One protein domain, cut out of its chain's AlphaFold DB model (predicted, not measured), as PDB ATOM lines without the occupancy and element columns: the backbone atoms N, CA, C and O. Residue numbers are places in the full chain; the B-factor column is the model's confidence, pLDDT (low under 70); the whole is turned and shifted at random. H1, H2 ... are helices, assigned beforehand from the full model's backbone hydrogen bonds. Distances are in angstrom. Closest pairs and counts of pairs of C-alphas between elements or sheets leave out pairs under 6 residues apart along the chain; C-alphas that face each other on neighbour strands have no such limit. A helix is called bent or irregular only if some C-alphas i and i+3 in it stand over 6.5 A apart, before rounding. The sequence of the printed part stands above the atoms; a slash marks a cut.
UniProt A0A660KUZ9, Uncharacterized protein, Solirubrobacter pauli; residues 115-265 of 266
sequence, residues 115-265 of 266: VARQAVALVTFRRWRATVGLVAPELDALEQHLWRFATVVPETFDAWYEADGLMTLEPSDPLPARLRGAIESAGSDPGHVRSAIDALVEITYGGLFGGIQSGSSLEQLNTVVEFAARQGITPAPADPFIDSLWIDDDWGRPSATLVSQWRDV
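This is residues 115 to 265 of the 266 residues of an uncharacterized protein of Solirubrobacter pauli (UniProt A0A660KUZ9). Four roughly aligned helices, H6, H1, H2 and H7, make a bundle in which H6 and H1 pack on each other, with H2 on one side of this pair and H7 on the other. H5 lies across the end of the bundle where H6 begins, the short H3 and H4 lie on the side of H2 that faces away from H1, H8 lies outside the bundle beyond the early part of H1, and a long stretch without a named element, residues 230 to 255, runs along the outside back toward the other end. The printed part has 151 residues with eight named helices, H1 to H8 in order, and no named strand; the class is all helix. The whole is compact, with a radius of gyration of the C-alphas of 14.9 A, and rounded, spanning 42 by 32 by 27 A.

The longest helix, H6, holds residues 190 to 210 and measures 26.7 A from first to last C-alpha; it begins with C-alpha 190 at (214.563, 249.898, 175.694) and has a kink of 51 degrees near residue 204. H1, residues 115 to 132, is 25.8 A long and begins at C-alpha 115, (211.061, 227.981, 161.518). H7, residues 214 to 229, is 22.3 A long, and H2, residues 137 to 149, is 18.9 A long. H5 holds residues 177 to 185 and is 12.2 A long. H3, residues 154 to 161, is irregular: C-alphas 155 and 158 are 7.5 A apart, and its line is a rough one. H4 is four residues, 165 to 168. H8, residues 256 to 263, ends with C-alpha 263 at (220.406, 225.570, 169.435).

H1 and H6 are the hub, touching four helices each. H6 and H7 form a helical hairpin; they touch with 23 pairs of C-alphas within 8 A, the closest Ile 203 and Ser 217 at 4.6 A, at a shallow tilt of 16 degrees, opposite ways. H6 touches H1 with residues 196 to 204 alone; the closest C-alphas, Gln 118 and Ile 203, are 6.1 A apart, and the helices run opposite ways at a shallow tilt of 12 degrees. H1 and H7 touch and run the same way at a shallow tilt of 13 degrees, with the C-alphas of Ala 121 and Leu 221 closest at 5.7 A. H1 and H2, a helical hairpin, touch at Leu 122 and Glu 143, whose C-alphas are closest at 6.6 A. H2 and H6 only just touch, with 3 pairs of C-alphas within 8 A, the closest Leu 146 and Thr 204 at 7.6 A; H2 and H7 are apart. H5 and H6 touch only at the corner, the C-alphas of Ile 183 and Pro 190 closest at 6.4 A, at a steep tilt of 51 degrees. H2 and H3, also a helical hairpin, only just touch, with 3 pairs within 8 A, the closest C-alphas being those of His 145 and Trp 160 at 7.5 A. H4 is close to but not clearly touching H2, with the C-alphas of Leu 142 and Leu 166 closest at 6.9 A. H8 and H1 only just touch, with 3 pairs within 8 A, the closest Ala 119 and Trp 262 at 6.9 A. Every O i to N i+4 pair is within hydrogen-bond range in H1, H5, H7 and H8; the figures are 8 of 9 in H2, 2 of 4 in H3 and 15 of 17 in H6, and H4 is too short for such a pair.

The two C-alphas farthest apart are those of Ser 185 and Asp 248, at 43.8 A. The printed part has no cut. The link from H7 to H8 is long, with 26 residues, and its C-alphas lie 13 to 22 A from the mean of all C-alphas. The link from H4 to H5 is short, and the other links are tight. The mean pLDDT of the printed part is 93.2; H4 has a mean of 78, and no printed residue is under 70.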
ATOM      1  N   VAL A 115     210.462 228.569 160.313       95.62
ATOM      2  CA  VAL A 115     211.061 227.981 161.518       95.62
ATOM      3  C   VAL A 115     212.590 228.116 161.504       95.62
ATOM      4  O   VAL A 115     213.182 228.451 162.530       95.62
ATOM      5  N   ALA A 116     213.248 227.944 160.353       95.50
ATOM      6  CA  ALA A 116     214.687 228.185 160.232       95.50
ATOM      7  C   ALA A 116     215.053 229.663 160.439       95.50
ATOM      8  O   ALA A 116     216.025 229.968 161.130       95.50
ATOM      9  N   ARG A 117     214.262 230.600 159.906       96.81
ATOM     10  CA  ARG A 117     214.464 232.042 160.141       96.81
ATOM     11  C   ARG A 117     214.270 232.413 161.607       96.81
ATOM     12  O   ARG A 117     215.072 233.179 162.139       96.81
ATOM     13  N   GLN A 118     213.271 231.832 162.275       97.69
ATOM     14  CA  GLN A 118     213.088 231.975 163.720       97.69
ATOM     15  C   GLN A 118     214.336 231.498 164.470       97.69
ATOM     16  O   GLN A 118     214.826 232.195 165.356       97.69
ATOM     17  N   ALA A 119     214.885 230.345 164.091       97.75
ATOM     18  CA  ALA A 119     216.077 229.778 164.705       97.75
ATOM     19  C   ALA A 119     217.314 230.687 164.528       97.75
ATOM     20  O   ALA A 119     217.991 230.998 165.511       97.75
ATOM     21  N   VAL A 120     217.556 231.204 163.315       97.69
ATOM     22  CA  VAL A 120     218.615 232.197 163.032       97.69
ATOM     23  C   VAL A 120     218.436 233.449 163.894       97.69
ATOM     24  O   VAL A 120     219.406 233.940 164.484       97.69
ATOM     25  N   ALA A 121     217.209 233.965 163.997       98.06
ATOM     26  CA  ALA A 121     216.904 235.153 164.787       98.06
ATOM     27  C   ALA A 121     217.158 234.919 166.286       98.06
ATOM     28  O   ALA A 121     217.790 235.753 166.934       98.06
ATOM     29  N   LEU A 122     216.745 233.767 166.829       98.25
ATOM     30  CA  LEU A 122     216.957 233.402 168.235       98.25
ATOM     31  C   LEU A 122     218.446 233.270 168.571       98.25
ATOM     32  O   LEU A 122     218.893 233.831 169.571       98.25
ATOM     33  N   VAL A 123     219.231 232.589 167.728       98.12
ATOM     34  CA  VAL A 123     220.689 232.471 167.917       98.12
ATOM     35  C   VAL A 123     221.353 233.848 167.845       98.12
ATOM     36  O   VAL A 123     222.128 234.213 168.731       98.12
ATOM     37  N   THR A 124     221.001 234.656 166.842       98.00
ATOM     38  CA  THR A 124     221.533 236.019 166.675       98.00
ATOM     39  C   THR A 124     221.220 236.896 167.890       98.00
ATOM     40  O   THR A 124     222.107 237.565 168.427       98.00
ATOM     41  N   PHE A 125     219.978 236.858 168.376       97.94
ATOM     42  CA  PHE A 125     219.557 237.617 169.548       97.94
ATOM     43  C   PHE A 125     220.260 237.137 170.822       97.94
ATOM     44  O   PHE A 125     220.733 237.961 171.605       97.94
ATOM     45  N   ARG A 126     220.411 235.821 171.018       97.94
ATOM     46  CA  ARG A 126     221.153 235.247 172.152       97.94
ATOM     47  C   ARG A 126     222.611 235.714 172.177       97.94
ATOM     48  O   ARG A 126     223.082 236.138 173.234       97.94
ATOM     49  N   ARG A 127     223.311 235.703 171.035       96.94
ATOM     50  CA  ARG A 127     224.694 236.218 170.917       96.94
ATOM     51  C   ARG A 127     224.788 237.688 171.293       96.94
ATOM     52  O   ARG A 127     225.694 238.088 172.028       96.94
ATOM     53  N   TRP A 128     223.838 238.491 170.812       97.62
ATOM     54  CA  TRP A 128     223.754 239.896 171.184       97.62
ATOM     55  C   TRP A 128     223.578 240.054 172.699       97.62
ATOM     56  O   TRP A 128     224.389 240.744 173.318       97.62
ATOM     57  N   ARG A 129     222.611 239.351 173.315       97.44
ATOM     58  CA  ARG A 129     222.373 239.384 174.772       97.44
ATOM     59  C   ARG A 129     223.630 239.038 175.562       97.44
ATOM     60  O   ARG A 129     223.985 239.764 176.487       97.44
ATOM     61  N   ALA A 130     224.315 237.962 175.174       96.69
ATOM     62  CA  ALA A 130     225.556 237.533 175.810       96.69
ATOM     63  C   ALA A 130     226.653 238.604 175.707       96.69
ATOM     64  O   ALA A 130     227.352 238.862 176.685       96.69
ATOM     65  N   THR A 131     226.766 239.270 174.556       96.81
ATOM     66  CA  THR A 131     227.799 240.289 174.318       96.81
ATOM     67  C   THR A 131     227.563 241.568 175.118       96.81
ATOM     68  O   THR A 131     228.511 242.124 175.669       96.81
ATOM     69  N   VAL A 132     226.312 242.029 175.227       96.56
ATOM     70  CA  VAL A 132     225.975 243.224 176.025       96.56
ATOM     71  C   VAL A 132     225.773 242.916 177.514       96.56
ATOM     72  O   VAL A 132     225.515 243.822 178.302       96.56
ATOM     73  N   GLY A 133     225.870 241.645 177.917       96.88
ATOM     74  CA  GLY A 133     225.647 241.212 179.297       96.88
ATOM     75  C   GLY A 133     224.191 241.327 179.762       96.88
ATOM     76  O   GLY A 133     223.941 241.458 180.961       96.88
ATOM     77  N   LEU A 134     223.219 241.286 178.841       97.44
ATOM     78  CA  LEU A 134     221.797 241.360 179.176       97.44
ATOM     79  C   LEU A 134     221.283 239.997 179.649       97.44
ATOM     80  O   LEU A 134     220.922 239.131 178.850       97.44
ATOM     81  N   VAL A 135     221.201 239.837 180.968       96.44
ATOM     82  CA  VAL A 135     220.640 238.649 181.622       96.44
ATOM     83  C   VAL A 135     219.265 238.991 182.190       96.44
ATOM     84  O   VAL A 135     219.153 239.779 183.129       96.44
ATOM     85  N   ALA A 136     218.217 238.394 181.624       96.62
ATOM     86  CA  ALA A 136     216.836 238.599 182.051       96.62
ATOM     87  C   ALA A 136     216.037 237.292 181.887       96.62
ATOM     88  O   ALA A 136     215.896 236.826 180.751       96.62
ATOM     89  N   PRO A 137     215.488 236.712 182.975       95.69
ATOM     90  CA  PRO A 137     214.713 235.470 182.915       95.69
ATOM     91  C   PRO A 137     213.524 235.527 181.952       95.69
ATOM     92  O   PRO A 137     213.160 234.513 181.366       95.69
ATOM     93  N   GLU A 138     212.928 236.705 181.770       95.56
ATOM     94  CA  GLU A 138     211.834 236.932 180.828       95.56
ATOM     95  C   GLU A 138     212.268 236.673 179.375       95.56
ATOM     96  O   GLU A 138     211.522 236.071 178.610       95.56
ATOM     97  N   LEU A 139     213.493 237.060 178.998       96.44
ATOM     98  CA  LEU A 139     214.023 236.803 177.654       96.44
ATOM     99  C   LEU A 139     214.411 235.336 177.464       96.44
ATOM    100  O   LEU A 139     214.257 234.807 176.368       96.44
ATOM    101  N   ASP A 140     214.885 234.670 178.519       96.06
ATOM    102  CA  ASP A 140     215.168 233.232 178.469       96.06
ATOM    103  C   ASP A 140     213.883 232.406 178.335       96.06
ATOM    104  O   ASP A 140     213.869 231.406 177.614       96.06
ATOM    105  N   ALA A 141     212.804 232.829 179.003       95.38
ATOM    106  CA  ALA A 141     211.482 232.228 178.866       95.38
ATOM    107  C   ALA A 141     210.941 232.395 177.439       95.38
ATOM    108  O   ALA A 141     210.618 231.386 176.808       95.38
ATOM    109  N   LEU A 142     210.980 233.619 176.895       96.12
ATOM    110  CA  LEU A 142     210.566 233.898 175.518       96.12
ATOM    111  C   LEU A 142     211.358 233.069 174.507       96.12
ATOM    112  O   LEU A 142     210.788 232.467 173.599       96.12
ATOM    113  N   GLU A 143     212.680 233.006 174.661       96.62
ATOM    114  CA  GLU A 143     213.520 232.239 173.751       96.62
ATOM    115  C   GLU A 143     213.153 230.747 173.791       96.62
ATOM    116  O   GLU A 143     212.990 230.110 172.751       96.62
ATOM    117  N   GLN A 144     212.972 230.179 174.988       95.88
ATOM    118  CA  GLN A 144     212.530 228.791 175.144       95.88
ATOM    119  C   GLN A 144     211.146 228.549 174.541       95.88
ATOM    120  O   GLN A 144     210.939 227.498 173.933       95.88
ATOM    121  N   HIS A 145     210.224 229.493 174.711       96.31
ATOM    122  CA  HIS A 145     208.876 229.450 174.154       96.31
ATOM    123  C   HIS A 145     208.896 229.411 172.622       96.31
ATOM    124  O   HIS A 145     208.320 228.500 172.022       96.31
ATOM    125  N   LEU A 146     209.641 230.318 171.988       96.50
ATOM    126  CA  LEU A 146     209.768 230.380 170.529       96.50
ATOM    127  C   LEU A 146     210.508 229.161 169.955       96.50
ATOM    128  O   LEU A 146     210.124 228.654 168.907       96.50
ATOM    129  N   TRP A 147     211.501 228.608 170.659       96.69
ATOM    130  CA  TRP A 147     212.133 227.349 170.238       96.69
ATOM    131  C   TRP A 147     211.181 226.151 170.262       96.69
ATOM    132  O   TRP A 147     211.327 225.243 169.445       96.69
ATOM    133  N   ARG A 148     210.230 226.103 171.207       95.06
ATOM    134  CA  ARG A 148     209.276 224.986 171.300       95.06
ATOM    135  C   ARG A 148     208.364 224.914 170.083       95.06
ATOM    136  O   ARG A 148     207.999 223.800 169.708       95.06
ATOM    137  N   PHE A 149     208.063 226.056 169.455       94.44
ATOM    138  CA  PHE A 149     207.186 226.142 168.286       94.44
ATOM    139  C   PHE A 149     207.570 225.156 167.176       94.44
ATOM    140  O   PHE A 149     206.699 224.483 166.636       94.44
ATOM    141  N   ALA A 150     208.870 224.971 166.920       92.81
ATOM    142  CA  ALA A 150     209.385 224.049 165.902       92.81
ATOM    143  C   ALA A 150     208.942 222.580 166.083       92.81
ATOM    144  O   ALA A 150     209.084 221.772 165.170       92.81
ATOM    145  N   THR A 151     208.431 222.227 167.264       89.44
ATOM    146  CA  THR A 151     207.965 220.878 167.622       89.44
ATOM    147  C   THR A 151     206.499 220.843 168.062       89.44
ATOM    148  O   THR A 151     206.024 219.804 168.521       89.44
ATOM    149  N   VAL A 152     205.779 221.965 167.952       92.06
ATOM    150  CA  VAL A 152     204.363 222.046 168.319       92.06
ATOM    151  C   VAL A 152     203.526 221.287 167.296       92.06
ATOM    152  O   VAL A 152     203.597 221.520 166.093       92.06
ATOM    153  N   VAL A 153     202.693 220.388 167.807       90.38
ATOM    154  CA  VAL A 153     201.643 219.684 167.061       90.38
ATOM    155  C   VAL A 153     200.264 220.188 167.501       90.38
ATOM    156  O   VAL A 153     200.174 220.780 168.587       90.38
ATOM    157  N   PRO A 154     199.185 219.955 166.722       93.12
ATOM    158  CA  PRO A 154     197.844 220.448 167.048       93.12
ATOM    159  C   PRO A 154     197.397 220.138 168.482       93.12
ATOM    160  O   PRO A 154     196.816 220.988 169.148       93.12
ATOM    161  N   GLU A 155     197.736 218.960 169.002       96.56
ATOM    162  CA  GLU A 155     197.372 218.512 170.351       96.56
ATOM    163  C   GLU A 155     198.092 219.286 171.466       96.56
ATOM    164  O   GLU A 155     197.640 219.303 172.609       96.56
ATOM    165  N   THR A 156     199.226 219.908 171.147       94.50
ATOM    166  CA  THR A 156     200.057 220.678 172.088       94.50
ATOM    167  C   THR A 156     199.952 222.188 171.893       94.50
ATOM    168  O   THR A 156     200.530 222.935 172.682       94.50
ATOM    169  N   PHE A 157     199.229 222.637 170.863       94.19
ATOM    170  CA  PHE A 157     199.189 224.037 170.457       94.19
ATOM    171  C   PHE A 157     198.647 224.946 171.560       94.19
ATOM    172  O   PHE A 157     199.342 225.880 171.944       94.19
ATOM    173  N   ASP A 158     197.479 224.640 172.129       92.94
ATOM    174  CA  ASP A 158     196.853 225.482 173.162       92.94
ATOM    175  C   ASP A 158     197.755 225.638 174.394       92.94
ATOM    176  O   ASP A 158     197.941 226.731 174.923       92.94
ATOM    177  N   ALA A 159     198.373 224.535 174.828       93.94
ATOM    178  CA  ALA A 159     199.276 224.542 175.974       93.94
ATOM    179  C   ALA A 159     200.549 225.355 175.708       93.94
ATOM    180  O   ALA A 159     201.082 225.959 176.635       93.94
ATOM    181  N   TRP A 160     201.052 225.350 174.471       94.81
ATOM    182  CA  TRP A 160     202.167 226.197 174.061       94.81
ATOM    183  C   TRP A 160     201.736 227.663 173.980       94.81
ATOM    184  O   TRP A 160     202.376 228.507 174.596       94.81
ATOM    185  N   TYR A 161     200.641 227.959 173.285       92.31
ATOM    186  CA  TYR A 161     200.168 229.313 173.008       92.31
ATOM    187  C   TYR A 161     199.934 230.138 174.283       92.31
ATOM    188  O   TYR A 161     200.321 231.303 174.340       92.31
ATOM    189  N   GLU A 162     199.393 229.513 175.330       89.62
ATOM    190  CA  GLU A 162     199.096 230.150 176.622       89.62
ATOM    191  C   GLU A 162     200.303 230.197 177.592       89.62
ATOM    192  O   GLU A 162     200.172 230.655 178.730       89.62
ATOM    193  N   ALA A 163     201.477 229.683 177.203       88.62
ATOM    194  CA  ALA A 163     202.589 229.453 178.132       88.62
ATOM    195  C   ALA A 163     203.449 230.689 178.448       88.62
ATOM    196  O   ALA A 163     204.126 230.684 179.481       88.62
ATOM    197  N   ASP A 164     203.472 231.712 177.589       83.94
ATOM    198  CA  ASP A 164     204.398 232.843 177.721       83.94
ATOM    199  C   ASP A 164     203.675 234.194 177.826       83.94
ATOM    200  O   ASP A 164     202.889 234.581 176.968       83.94
ATOM    201  N   GLY A 165     203.963 234.928 178.903       73.25
ATOM    202  CA  GLY A 165     203.308 236.200 179.211       73.25
ATOM    203  C   GLY A 165     203.864 237.420 178.468       73.25
ATOM    204  O   GLY A 165     203.245 238.479 178.522       73.25
ATOM    205  N   LEU A 166     205.013 237.327 177.784       79.81
ATOM    206  CA  LEU A 166     205.478 238.420 176.917       79.81
ATOM    207  C   LEU A 166     204.660 238.492 175.628       79.81
ATOM    208  O   LEU A 166     204.544 239.567 175.045       79.81
ATOM    209  N   MET A 167     204.022 237.386 175.244       80.38
ATOM    210  CA  MET A 167     203.126 237.322 174.092       80.38
ATOM    211  C   MET A 167     201.858 238.159 174.249       80.38
ATOM    212  O   MET A 167     201.241 238.533 173.258       80.38
ATOM    213  N   THR A 168     201.459 238.453 175.487       79.12
ATOM    214  CA  THR A 168     200.239 239.215 175.774       79.12
ATOM    215  C   THR A 168     200.481 240.718 175.879       79.12
ATOM    216  O   THR A 168     199.547 241.449 176.189       79.12
ATOM    217  N   LEU A 169     201.721 241.187 175.698       83.31
ATOM    218  CA  LEU A 169     202.035 242.611 175.789       83.31
ATOM    219  C   LEU A 169     201.558 243.344 174.538       83.31
ATOM    220  O   LEU A 169     202.017 243.067 173.431       83.31
ATOM    221  N   GLU A 170     200.718 244.356 174.722       85.12
ATOM    222  CA  GLU A 170     200.394 245.273 173.639       85.12
ATOM    223  C   GLU A 170     201.617 246.147 173.282       85.12
ATOM    224  O   GLU A 170     202.517 246.356 174.111       85.12
ATOM    225  N   PRO A 171     201.676 246.722 172.063       82.00
ATOM    226  CA  PRO A 171     202.772 247.605 171.658       82.00
ATOM    227  C   PRO A 171     202.987 248.802 172.599       82.00
ATOM    228  O   PRO A 171     204.115 249.261 172.783       82.00
ATOM    229  N   SER A 172     201.912 249.306 173.214       86.06
ATOM    230  CA  SER A 172     201.962 250.404 174.186       86.06
ATOM    231  C   SER A 172     202.293 249.966 175.609       86.06
ATOM    232  O   SER A 172     202.563 250.827 176.454       86.06
ATOM    233  N   ASP A 173     202.273 248.665 175.900       90.50
ATOM    234  CA  ASP A 173     202.507 248.189 177.252       90.50
ATOM    235  C   ASP A 173     203.974 248.375 177.651       90.50
ATOM    236  O   ASP A 173     204.899 248.096 176.874       90.50
ATOM    237  N   PRO A 174     204.241 248.828 178.885       91.38
ATOM    238  CA  PRO A 174     205.602 248.890 179.373       91.38
ATOM    239  C   PRO A 174     206.174 247.476 179.503       91.38
ATOM    240  O   PRO A 174     205.519 246.568 180.011       91.38
ATOM    241  N   LEU A 175     207.447 247.308 179.132       93.94
ATOM    242  CA  LEU A 175     208.171 246.073 179.431       93.94
ATOM    243  C   LEU A 175     208.159 245.797 180.953       93.94
ATOM    244  O   LEU A 175     208.195 246.753 181.752       93.94
ATOM    245  N   PRO A 176     208.170 244.515 181.377       95.00
ATOM    246  CA  PRO A 176     208.236 244.142 182.786       95.00
ATOM    247  C   PRO A 176     209.346 244.894 183.522       95.00
ATOM    248  O   PRO A 176     210.449 245.067 183.007       95.00
ATOM    249  N   ALA A 177     209.071 245.356 184.745       95.50
ATOM    250  CA  ALA A 177     209.990 246.235 185.474       95.50
ATOM    251  C   ALA A 177     211.395 245.628 185.661       95.50
ATOM    252  O   ALA A 177     212.386 246.350 185.593       95.50
ATOM    253  N   ARG A 178     211.476 244.305 185.855       95.94
ATOM    254  CA  ARG A 178     212.746 243.569 185.951       95.94
ATOM    255  C   ARG A 178     213.522 243.602 184.637       95.94
ATOM    256  O   ARG A 178     214.696 243.958 184.651       95.94
ATOM    257  N   LEU A 179     212.851 243.320 183.520       96.81
ATOM    258  CA  LEU A 179     213.438 243.412 182.187       96.81
ATOM    259  C   LEU A 179     213.922 244.836 181.884       96.81
ATOM    260  O   LEU A 179     215.048 245.005 181.429       96.81
ATOM    261  N   ARG A 180     213.134 245.871 182.207       96.75
ATOM    262  CA  ARG A 180     213.568 247.272 182.044       96.75
ATOM    263  C   ARG A 180     214.834 247.582 182.838       96.75
ATOM    264  O   ARG A 180     215.777 248.117 182.270       96.75
ATOM    265  N   GLY A 181     214.886 247.185 184.112       97.62
ATOM    266  CA  GLY A 181     216.082 247.370 184.937       97.62
ATOM    267  C   GLY A 181     217.310 246.628 184.396       97.62
ATOM    268  O   GLY A 181     218.421 247.151 184.461       97.62
ATOM    269  N   ALA A 182     217.122 245.436 183.819       98.00
ATOM    270  CA  ALA A 182     218.198 244.679 183.180       98.00
ATOM    271  C   ALA A 182     218.701 245.361 181.894       98.00
ATOM    272  O   ALA A 182     219.909 245.481 181.706       98.00
ATOM    273  N   ILE A 183     217.793 245.866 181.052       97.75
ATOM    274  CA  ILE A 183     218.120 246.624 179.831       97.75
ATOM    275  C   ILE A 183     218.912 247.891 180.172       97.75
ATOM    276  O   ILE A 183     219.960 248.138 179.574       97.75
ATOM    277  N   GLU A 184     218.443 248.659 181.157       96.94
ATOM    278  CA  GLU A 184     219.124 249.865 181.641       96.94
ATOM    279  C   GLU A 184     220.524 249.534 182.180       96.94
ATOM    280  O   GLU A 184     221.493 250.218 181.853       96.94
ATOM    281  N   SER A 185     220.655 248.446 182.949       96.94
ATOM    282  CA  SER A 185     221.945 247.989 183.493       96.94
ATOM    283  C   SER A 185     222.924 247.536 182.404       96.94
ATOM    284  O   SER A 185     224.128 247.736 182.548       96.94
ATOM    285  N   ALA A 186     222.415 246.964 181.310       96.50
ATOM    286  CA  ALA A 186     223.194 246.584 180.132       96.50
ATOM    287  C   ALA A 186     223.514 247.778 179.206       96.50
ATOM    288  O   ALA A 186     224.118 247.592 178.151       96.50
ATOM    289  N   GLY A 187     223.081 248.998 179.552       95.56
ATOM    290  CA  GLY A 187     223.294 250.196 178.735       95.56
ATOM    291  C   GLY A 187     222.610 250.140 177.365       95.56
ATOM    292  O   GLY A 187     223.053 250.802 176.429       95.56
ATOM    293  N   SER A 188     221.561 249.325 177.231       95.56
ATOM    294  CA  SER A 188     220.828 249.132 175.979       95.56
ATOM    295  C   SER A 188     219.601 250.042 175.908       95.56
ATOM    296  O   SER A 188     219.006 250.384 176.927       95.56
ATOM    297  N   ASP A 189     219.200 250.430 174.696       94.56
ATOM    298  CA  ASP A 189     217.998 251.242 174.486       94.56
ATOM    299  C   ASP A 189     216.722 250.379 174.605       94.56
ATOM    300  O   ASP A 189     216.573 249.419 173.841       94.56
ATOM    301  N   PRO A 190     215.777 250.696 175.514       93.94
ATOM    302  CA  PRO A 190     214.563 249.898 175.694       93.94
ATOM    303  C   PRO A 190     213.670 249.812 174.456       93.94
ATOM    304  O   PRO A 190     213.018 248.787 174.261       93.94
ATOM    305  N   GLY A 191     213.640 250.856 173.623       93.31
ATOM    306  CA  GLY A 191     212.864 250.868 172.385       93.31
ATOM    307  C   GLY A 191     213.420 249.870 171.376       93.31
ATOM    308  O   GLY A 191     212.678 249.039 170.862       93.31
ATOM    309  N   HIS A 192     214.735 249.879 171.163       93.56
ATOM    310  CA  HIS A 192     215.400 248.918 170.285       93.56
ATOM    311  C   HIS A 192     215.268 247.474 170.777       93.56
ATOM    312  O   HIS A 192     215.031 246.582 169.964       93.56
ATOM    313  N   VAL A 193     215.395 247.231 172.088       95.75
ATOM    314  CA  VAL A 193     215.202 245.882 172.647       95.75
ATOM    315  C   VAL A 193     213.761 245.416 172.452       95.75
ATOM    316  O   VAL A 193     213.554 244.271 172.060       95.75
ATOM    317  N   ARG A 194     212.771 246.296 172.655       95.19
ATOM    318  CA  ARG A 194     211.370 245.986 172.349       95.19
ATOM    319  C   ARG A 194     211.184 245.651 170.868       95.19
ATOM    320  O   ARG A 194     210.634 244.602 170.583       95.19
ATOM    321  N   SER A 195     211.711 246.452 169.941       94.88
ATOM    322  CA  SER A 195     211.603 246.151 168.505       94.88
ATOM    323  C   SER A 195     212.211 244.796 168.126       94.88
ATOM    324  O   SER A 195     211.666 244.105 167.275       94.88
ATOM    325  N   ALA A 196     213.319 244.392 168.757       96.69
ATOM    326  CA  ALA A 196     213.908 243.073 168.532       96.69
ATOM    327  C   ALA A 196     213.036 241.935 169.093       96.69
ATOM    328  O   ALA A 196     212.905 240.899 168.446       96.69
ATOM    329  N   ILE A 197     212.426 242.127 170.269       96.44
ATOM    330  CA  ILE A 197     211.458 241.184 170.854       96.44
ATOM    331  C   ILE A 197     210.231 241.051 169.948       96.44
ATOM    332  O   ILE A 197     209.853 239.933 169.608       96.44
ATOM    333  N   ASP A 198     209.657 242.176 169.523       95.81
ATOM    334  CA  ASP A 198     208.487 242.209 168.646       95.81
ATOM    335  C   ASP A 198     208.808 241.492 167.321       95.81
ATOM    336  O   ASP A 198     208.051 240.631 166.888       95.81
ATOM    337  N   ALA A 199     209.981 241.736 166.726       96.81
ATOM    338  CA  ALA A 199     210.409 241.040 165.513       96.81
ATOM    339  C   ALA A 199     210.572 239.521 165.712       96.81
ATOM    340  O   ALA A 199     210.133 238.739 164.870       96.81
ATOM    341  N   LEU A 200     211.161 239.076 166.830       96.88
ATOM    342  CA  LEU A 200     211.260 237.646 167.157       96.88
ATOM    343  C   LEU A 200     209.889 236.985 167.275       96.88
ATOM    344  O   LEU A 200     209.735 235.839 166.859       96.88
ATOM    345  N   VAL A 201     208.930 237.694 167.862       95.38
ATOM    346  CA  VAL A 201     207.550 237.241 168.019       95.38
ATOM    347  C   VAL A 201     206.849 237.170 166.666       95.38
ATOM    348  O   VAL A 201     206.263 236.138 166.340       95.38
ATOM    349  N   GLU A 202     206.946 238.223 165.856       95.06
ATOM    350  CA  GLU A 202     206.242 238.352 164.576       95.06
ATOM    351  C   GLU A 202     206.676 237.315 163.532       95.06
ATOM    352  O   GLU A 202     205.844 236.898 162.726       95.06
ATOM    353  N   ILE A 203     207.922 236.818 163.568       95.75
ATOM    354  CA  ILE A 203     208.350 235.706 162.693       95.75
ATOM    355  C   ILE A 203     207.410 234.499 162.846       95.75
ATOM    356  O   ILE A 203     207.016 233.903 161.843       95.75
ATOM    357  N   THR A 204     207.036 234.150 164.083       93.75
ATOM    358  CA  THR A 204     206.128 233.028 164.364       93.75
ATOM    359  C   THR A 204     204.668 233.476 164.399       93.75
ATOM    360  O   THR A 204     203.823 232.928 163.703       93.75
ATOM    361  N   TYR A 205     204.324 234.483 165.192       93.19
ATOM    362  CA  TYR A 205     202.926 234.832 165.451       93.19
ATOM    363  C   TYR A 205     202.260 235.572 164.289       93.19
ATOM    364  O   TYR A 205     201.070 235.355 164.038       93.19
ATOM    365  N   GLY A 206     203.021 236.354 163.519       90.44
ATOM    366  CA  GLY A 206     202.520 236.996 162.305       90.44
ATOM    367  C   GLY A 206     202.015 235.963 161.296       90.44
ATOM    368  O   GLY A 206     200.936 236.125 160.726       90.44
ATOM    369  N   GLY A 207     202.722 234.836 161.152       88.06
ATOM    370  CA  GLY A 207     202.287 233.727 160.298       88.06
ATOM    371  C   GLY A 207     201.074 232.958 160.838       88.06
ATOM    372  O   GLY A 207     200.253 232.488 160.050       88.06
ATOM    373  N   LEU A 208     200.926 232.851 162.167       90.62
ATOM    374  CA  LEU A 208     199.821 232.119 162.801       90.62
ATOM    375  C   LEU A 208     198.474 232.809 162.575       90.62
ATOM    376  O   LEU A 208     197.474 232.134 162.331       90.62
ATOM    377  N   PHE A 209     198.445 234.142 162.630       87.69
ATOM    378  CA  PHE A 209     197.202 234.918 162.558       87.69
ATOM    379  C   PHE A 209     197.021 235.694 161.250       87.69
ATOM    380  O   PHE A 209     195.886 235.953 160.848       87.69
ATOM    381  N   GLY A 210     198.113 236.046 160.571       84.75
ATOM    382  CA  GLY A 210     198.111 236.738 159.277       84.75
ATOM    383  C   GLY A 210     198.241 235.812 158.063       84.75
ATOM    384  O   GLY A 210     198.101 236.272 156.928       84.75
ATOM    385  N   GLY A 211     198.477 234.517 158.293       87.75
ATOM    386  CA  GLY A 211     198.822 233.541 157.261       87.75
ATOM    387  C   GLY A 211     200.330 233.486 157.004       87.75
ATOM    388  O   GLY A 211     201.039 234.483 157.125       87.75
ATOM    389  N   ILE A 212     200.829 232.303 156.641       88.75
ATOM    390  CA  ILE A 212     202.264 232.064 156.460       88.75
ATOM    391  C   ILE A 212     202.760 232.847 155.241       88.75
ATOM    392  O   ILE A 212     202.295 232.645 154.120       88.75
ATOM    393  N   GLN A 213     203.704 233.765 155.458       86.94
ATOM    394  CA  GLN A 213     204.265 234.603 154.403       86.94
ATOM    395  C   GLN A 213     205.789 234.645 154.485       86.94
ATOM    396  O   GLN A 213     206.378 235.116 155.464       86.94
ATOM    397  N   SER A 214     206.440 234.220 153.400       87.50
ATOM    398  CA  SER A 214     207.900 234.241 153.296       87.50
ATOM    399  C   SER A 214     208.472 235.658 153.421       87.50
ATOM    400  O   SER A 214     209.457 235.866 154.117       87.50
ATOM    401  N   GLY A 215     207.847 236.655 152.787       91.94
ATOM    402  CA  GLY A 215     208.348 238.034 152.820       91.94
ATOM    403  C   GLY A 215     208.360 238.632 154.228       91.94
ATOM    404  O   GLY A 215     209.375 239.174 154.653       91.94
ATOM    405  N   SER A 216     207.259 238.467 154.967       93.81
ATOM    406  CA  SER A 216     207.104 239.034 156.310       93.81
ATOM    407  C   SER A 216     208.092 238.427 157.313       93.81
ATOM    408  O   SER A 216     208.821 239.158 157.975       93.81
ATOM    409  N   SER A 217     208.222 237.096 157.367       95.81
ATOM    410  CA  SER A 217     209.195 236.456 158.273       95.81
ATOM    411  C   SER A 217     210.651 236.818 157.948       95.81
ATOM    412  O   SER A 217     211.474 236.932 158.856       95.81
ATOM    413  N   LEU A 218     210.986 237.038 156.671       95.69
ATOM    414  CA  LEU A 218     212.311 237.517 156.273       95.69
ATOM    415  C   LEU A 218     212.555 238.971 156.703       95.69
ATOM    416  O   LEU A 218     213.646 239.290 157.172       95.69
ATOM    417  N   GLU A 219     211.556 239.846 156.570       95.81
ATOM    418  CA  GLU A 219     211.624 241.234 157.046       95.81
ATOM    419  C   GLU A 219     211.876 241.291 158.558       95.81
ATOM    420  O   GLU A 219     212.774 242.000 159.011       95.81
ATOM    421  N   GLN A 220     211.160 240.477 159.336       97.44
ATOM    422  CA  GLN A 220     211.349 240.421 160.784       97.44
ATOM    423  C   GLN A 220     212.716 239.847 161.183       97.44
ATOM    424  O   GLN A 220     213.374 240.386 162.076       97.44
ATOM    425  N   LEU A 221     213.212 238.823 160.479       97.50
ATOM    426  CA  LEU A 221     214.591 238.364 160.662       97.50
ATOM    427  C   LEU A 221     215.592 239.499 160.394       97.50
ATOM    428  O   LEU A 221     216.504 239.708 161.196       97.50
ATOM    429  N   ASN A 222     215.418 240.261 159.313       96.44
ATOM    430  CA  ASN A 222     216.304 241.383 158.997       96.44
ATOM    431  C   ASN A 222     216.288 242.455 160.095       96.44
ATOM    432  O   ASN A 222     217.353 242.957 160.445       96.44
ATOM    433  N   THR A 223     215.135 242.735 160.714       96.81
ATOM    434  CA  THR A 223     215.051 243.634 161.878       96.81
ATOM    435  C   THR A 223     215.955 243.170 163.026       96.81
ATOM    436  O   THR A 223     216.697 243.976 163.592       96.81
ATOM    437  N   VAL A 224     215.963 241.870 163.346       97.62
ATOM    438  CA  VAL A 224     216.841 241.299 164.388       97.62
ATOM    439  C   VAL A 224     218.317 241.370 163.981       97.62
ATOM    440  O   VAL A 224     219.171 241.722 164.800       97.62
ATOM    441  N   VAL A 225     218.631 241.076 162.716       96.25
ATOM    442  CA  VAL A 225     220.000 241.145 162.176       96.25
ATOM    443  C   VAL A 225     220.541 242.573 162.227       96.25
ATOM    444  O   VAL A 225     221.646 242.790 162.722       96.25
ATOM    445  N   GLU A 226     219.775 243.558 161.763       95.25
ATOM    446  CA  GLU A 226     220.162 244.971 161.795       95.25
ATOM    447  C   GLU A 226     220.341 245.477 163.225       95.25
ATOM    448  O   GLU A 226     221.294 246.203 163.518       95.25
ATOM    449  N   PHE A 227     219.445 245.074 164.128       95.69
ATOM    450  CA  PHE A 227     219.550 245.377 165.548       95.69
ATOM    451  C   PHE A 227     220.869 244.862 166.145       95.69
ATOM    452  O   PHE A 227     221.596 245.634 166.775       95.69
ATOM    453  N   ALA A 228     221.219 243.596 165.903       96.06
ATOM    454  CA  ALA A 228     222.455 242.996 166.398       96.06
ATOM    455  C   ALA A 228     223.705 243.624 165.745       96.06
ATOM    456  O   ALA A 228     224.691 243.928 166.428       96.06
ATOM    457  N   ALA A 229     223.645 243.912 164.441       94.62
ATOM    458  CA  ALA A 229     224.740 244.508 163.679       94.62
ATOM    459  C   ALA A 229     225.134 245.908 164.181       94.62
ATOM    460  O   ALA A 229     226.315 246.258 164.147       94.62
ATOM    461  N   ARG A 230     224.191 246.694 164.728       93.69
ATOM    462  CA  ARG A 230     224.487 247.998 165.367       93.69
ATOM    463  C   ARG A 230     225.455 247.887 166.550       93.69
ATOM    464  O   ARG A 230     226.077 248.883 166.904       93.69
ATOM    465  N   GLN A 231     225.591 246.700 167.138       92.31
ATOM    466  CA  GLN A 231     226.528 246.395 168.224       92.31
ATOM    467  C   GLN A 231     227.729 245.559 167.750       92.31
ATOM    468  O   GLN A 231     228.436 244.967 168.561       92.31
ATOM    469  N   GLY A 232     227.963 245.485 166.434       94.69
ATOM    470  CA  GLY A 232     229.072 244.728 165.850       94.69
ATOM    471  C   GLY A 232     228.891 243.209 165.892       94.69
ATOM    472  O   GLY A 232     229.859 242.483 165.684       94.69
ATOM    473  N   ILE A 233     227.677 242.717 166.154       95.56
ATOM    474  CA  ILE A 233     227.387 241.283 166.203       95.56
ATOM    475  C   ILE A 233     227.096 240.776 164.794       95.56
ATOM    476  O   ILE A 233     226.201 241.272 164.111       95.56
ATOM    477  N   THR A 234     227.845 239.764 164.361       94.50
ATOM    478  CA  THR A 234     227.559 239.049 163.115       94.50
ATOM    479  C   THR A 234     226.341 238.137 163.309       94.50
ATOM    480  O   THR A 234     226.285 237.424 164.318       94.50
ATOM    481  N   PRO A 235     225.372 238.126 162.373       94.50
ATOM    482  CA  PRO A 235     224.230 237.222 162.457       94.50
ATOM    483  C   PRO A 235     224.660 235.752 162.414       94.50
ATOM    484  O   PRO A 235     225.743 235.421 161.921       94.50
ATOM    485  N   ALA A 236     223.808 234.869 162.936       95.06
ATOM    486  CA  ALA A 236     224.029 233.429 162.843       95.06
ATOM    487  C   ALA A 236     224.176 233.004 161.370       95.06
ATOM    488  O   ALA A 236     223.387 233.454 160.540       95.06
ATOM    489  N   PRO A 237     225.175 232.169 161.020       92.50
ATOM    490  CA  PRO A 237     225.357 231.735 159.639       92.50
ATOM    491  C   PRO A 237     224.123 230.960 159.167       92.50
ATOM    492  O   PRO A 237     223.499 230.260 159.956       92.50
ATOM    493  N   ALA A 238     223.776 231.053 157.881       91.50
ATOM    494  CA  ALA A 238     222.627 230.332 157.331       91.50
ATOM    495  C   ALA A 238     222.896 228.834 157.116       91.50
ATOM    496  O   ALA A 238     221.964 228.034 157.168       91.50
ATOM    497  N   ASP A 239     224.156 228.454 156.873       89.31
ATOM    498  CA  ASP A 239     224.550 227.086 156.514       89.31
ATOM    499  C   ASP A 239     223.998 226.008 157.458       89.31
ATOM    500  O   ASP A 239     223.515 225.001 156.944       89.31
ATOM    501  N   PRO A 240     224.006 226.164 158.800       91.62
ATOM    502  CA  PRO A 240     223.443 225.166 159.713       91.62
ATOM    503  C   PRO A 240     221.936 224.931 159.546       91.62
ATOM    504  O   PRO A 240     221.445 223.881 159.945       91.62
ATOM    505  N   PHE A 241     221.210 225.886 158.961       92.44
ATOM    506  CA  PHE A 241     219.749 225.890 158.870       92.44
ATOM    507  C   PHE A 241     219.222 225.485 157.487       92.44
ATOM    508  O   PHE A 241     218.012 225.406 157.296       92.44
ATOM    509  N   ILE A 242     220.113 225.204 156.530       89.25
ATOM    510  CA  ILE A 242     219.763 224.881 155.137       89.25
ATOM    511  C   ILE A 242     218.941 223.588 155.001       89.25
ATOM    512  O   ILE A 242     218.299 223.370 153.983       89.25
ATOM    513  N   ASP A 243     218.909 222.761 156.047       87.50
ATOM    514  CA  ASP A 243     218.058 221.574 156.133       87.50
ATOM    515  C   ASP A 243     216.576 221.910 156.360       87.50
ATOM    516  O   ASP A 243     215.750 221.009 156.452       87.50
ATOM    517  N   SER A 244     216.196 223.189 156.423       90.44
ATOM    518  CA  SER A 244     214.795 223.603 156.404       90.44
ATOM    519  C   SER A 244     214.598 224.820 155.502       90.44
ATOM    520  O   SER A 244     214.870 225.965 155.872       90.44
ATOM    521  N   LEU A 245     214.107 224.548 154.293       91.00
ATOM    522  CA  LEU A 245     213.943 225.525 153.218       91.00
ATOM    523  C   LEU A 245     212.476 225.932 153.040       91.00
ATOM    524  O   LEU A 245     211.564 225.188 153.388       91.00
ATOM    525  N   TRP A 246     212.253 227.117 152.477       90.25
ATOM    526  CA  TRP A 246     210.939 227.595 152.051       90.25
ATOM    527  C   TRP A 246     210.600 227.008 150.674       90.25
ATOM    528  O   TRP A 246     210.958 227.583 149.644       90.25
ATOM    529  N   ILE A 247     209.961 225.838 150.655       85.88
ATOM    530  CA  ILE A 247     209.715 225.055 149.424       85.88
ATOM    531  C   ILE A 247     208.278 224.564 149.274       85.88
ATOM    532  O   ILE A 247     207.806 224.384 148.157       85.88
ATOM    533  N   ASP A 248     207.576 224.398 150.386       82.75
ATOM    534  CA  ASP A 248     206.195 223.925 150.481       82.75
ATOM    535  C   ASP A 248     205.203 225.060 150.794       82.75
ATOM    536  O   ASP A 248     204.031 224.801 151.063       82.75
ATOM    537  N   ASP A 249     205.677 226.313 150.753       85.19
ATOM    538  CA  ASP A 249     204.967 227.503 151.230       85.19
ATOM    539  C   ASP A 249     204.421 227.339 152.670       85.19
ATOM    540  O   ASP A 249     203.386 227.904 153.033       85.19
ATOM    541  N   ASP A 250     205.132 226.562 153.497       88.56
ATOM    542  CA  ASP A 250     204.758 226.199 154.864       88.56
ATOM    543  C   ASP A 250     205.842 226.617 155.883       88.56
ATOM    544  O   ASP A 250     206.886 227.194 155.565       88.56
ATOM    545  N   TRP A 251     205.603 226.331 157.159       91.00
ATOM    546  CA  TRP A 251     206.476 226.693 158.279       91.00
ATOM    547  C   TRP A 251     207.902 226.127 158.196       91.00
ATOM    548  O   TRP A 251     208.824 226.715 158.768       91.00
ATOM    549  N   GLY A 252     208.091 225.006 157.497       89.62
ATOM    550  CA  GLY A 252     209.237 224.114 157.659       89.62
ATOM    551  C   GLY A 252     209.035 223.146 158.829       89.62
ATOM    552  O   GLY A 252     208.461 223.497 159.858       89.62
ATOM    553  N   ARG A 253     209.490 221.899 158.668       87.81
ATOM    554  CA  ARG A 253     209.202 220.794 159.605       87.81
ATOM    555  C   ARG A 253     210.480 220.093 160.083       87.81
ATOM    556  O   ARG A 253     210.673 218.915 159.782       87.81
ATOM    557  N   PRO A 254     211.390 220.802 160.776       89.75
ATOM    558  CA  PRO A 254     212.628 220.197 161.250       89.75
ATOM    559  C   PRO A 254     212.353 219.114 162.301       89.75
ATOM    560  O   PRO A 254     211.410 219.203 163.090       89.75
ATOM    561  N   SER A 255     213.207 218.092 162.350       88.19
ATOM    562  CA  SER A 255     213.160 217.091 163.419       88.19
ATOM    563  C   SER A 255     213.611 217.693 164.755       88.19
ATOM    564  O   SER A 255     214.359 218.672 164.796       88.19
ATOM    565  N   ALA A 256     213.223 217.079 165.876       89.38
ATOM    566  CA  ALA A 256     213.693 217.509 167.198       89.38
ATOM    567  C   ALA A 256     215.231 217.466 167.316       89.38
ATOM    568  O   ALA A 256     215.827 218.331 167.958       89.38
ATOM    569  N   THR A 257     215.873 216.491 166.663       90.75
ATOM    570  CA  THR A 257     217.335 216.383 166.575       90.75
ATOM    571  C   THR A 257     217.937 217.594 165.867       90.75
ATOM    572  O   THR A 257     218.860 218.208 166.399       90.75
ATOM    573  N   LEU A 258     217.381 217.980 164.715       90.44
ATOM    574  CA  LEU A 258     217.842 219.136 163.947       90.44
ATOM    575  C   LEU A 258     217.652 220.444 164.730       90.44
ATOM    576  O   LEU A 258     218.569 221.256 164.817       90.44
ATOM    577  N   VAL A 259     216.503 220.612 165.395       93.94
ATOM    578  CA  VAL A 259     216.263 221.763 166.283       93.94
ATOM    579  C   VAL A 259     217.282 221.802 167.426       93.94
ATOM    580  O   VAL A 259     217.757 222.879 167.774       93.94
ATOM    581  N   SER A 260     217.654 220.657 168.007       93.75
ATOM    582  CA  SER A 260     218.706 220.611 169.031       93.75
ATOM    583  C   SER A 260     220.049 221.088 168.479       93.75
ATOM    584  O   SER A 260     220.678 221.938 169.097       93.75
ATOM    585  N   GLN A 261     220.451 220.611 167.297       93.75
ATOM    586  CA  GLN A 261     221.698 221.027 166.646       93.75
ATOM    587  C   GLN A 261     221.724 222.536 166.370       93.75
ATOM    588  O   GLN A 261     222.736 223.193 166.590       93.75
ATOM    589  N   TRP A 262     220.598 223.112 165.944       95.81
ATOM    590  CA  TRP A 262     220.468 224.553 165.726       95.81
ATOM    591  C   TRP A 262     220.651 225.387 166.992       95.81
ATOM    592  O   TRP A 262     221.161 226.505 166.926       95.81
ATOM    593  N   ARG A 263     220.242 224.867 168.153       95.44
ATOM    594  CA  ARG A 263     220.406 225.570 169.435       95.44
ATOM    595  C   ARG A 263     221.860 225.650 169.873       95.44
ATOM    596  O   ARG A 263     222.177 226.583 170.612       95.44
ATOM    597  N   ASP A 264     222.688 224.724 169.404       95.19
ATOM    598  CA  ASP A 264     224.116 224.622 169.706       95.19
ATOM    599  C   ASP A 264     224.989 225.438 168.731       95.19
ATOM    600  O   ASP A 264     226.215 225.395 168.803       95.19
ATOM    601  N   VAL A 265     224.378 226.191 167.807       93.31
ATOM    602  CA  VAL A 265     225.099 227.075 166.884       93.31
ATOM    603  C   VAL A 265     225.630 228.297 167.645       93.31
ATOM    604  O   VAL A 265     224.868 229.203 167.992       93.31
TER     605      VAL A 265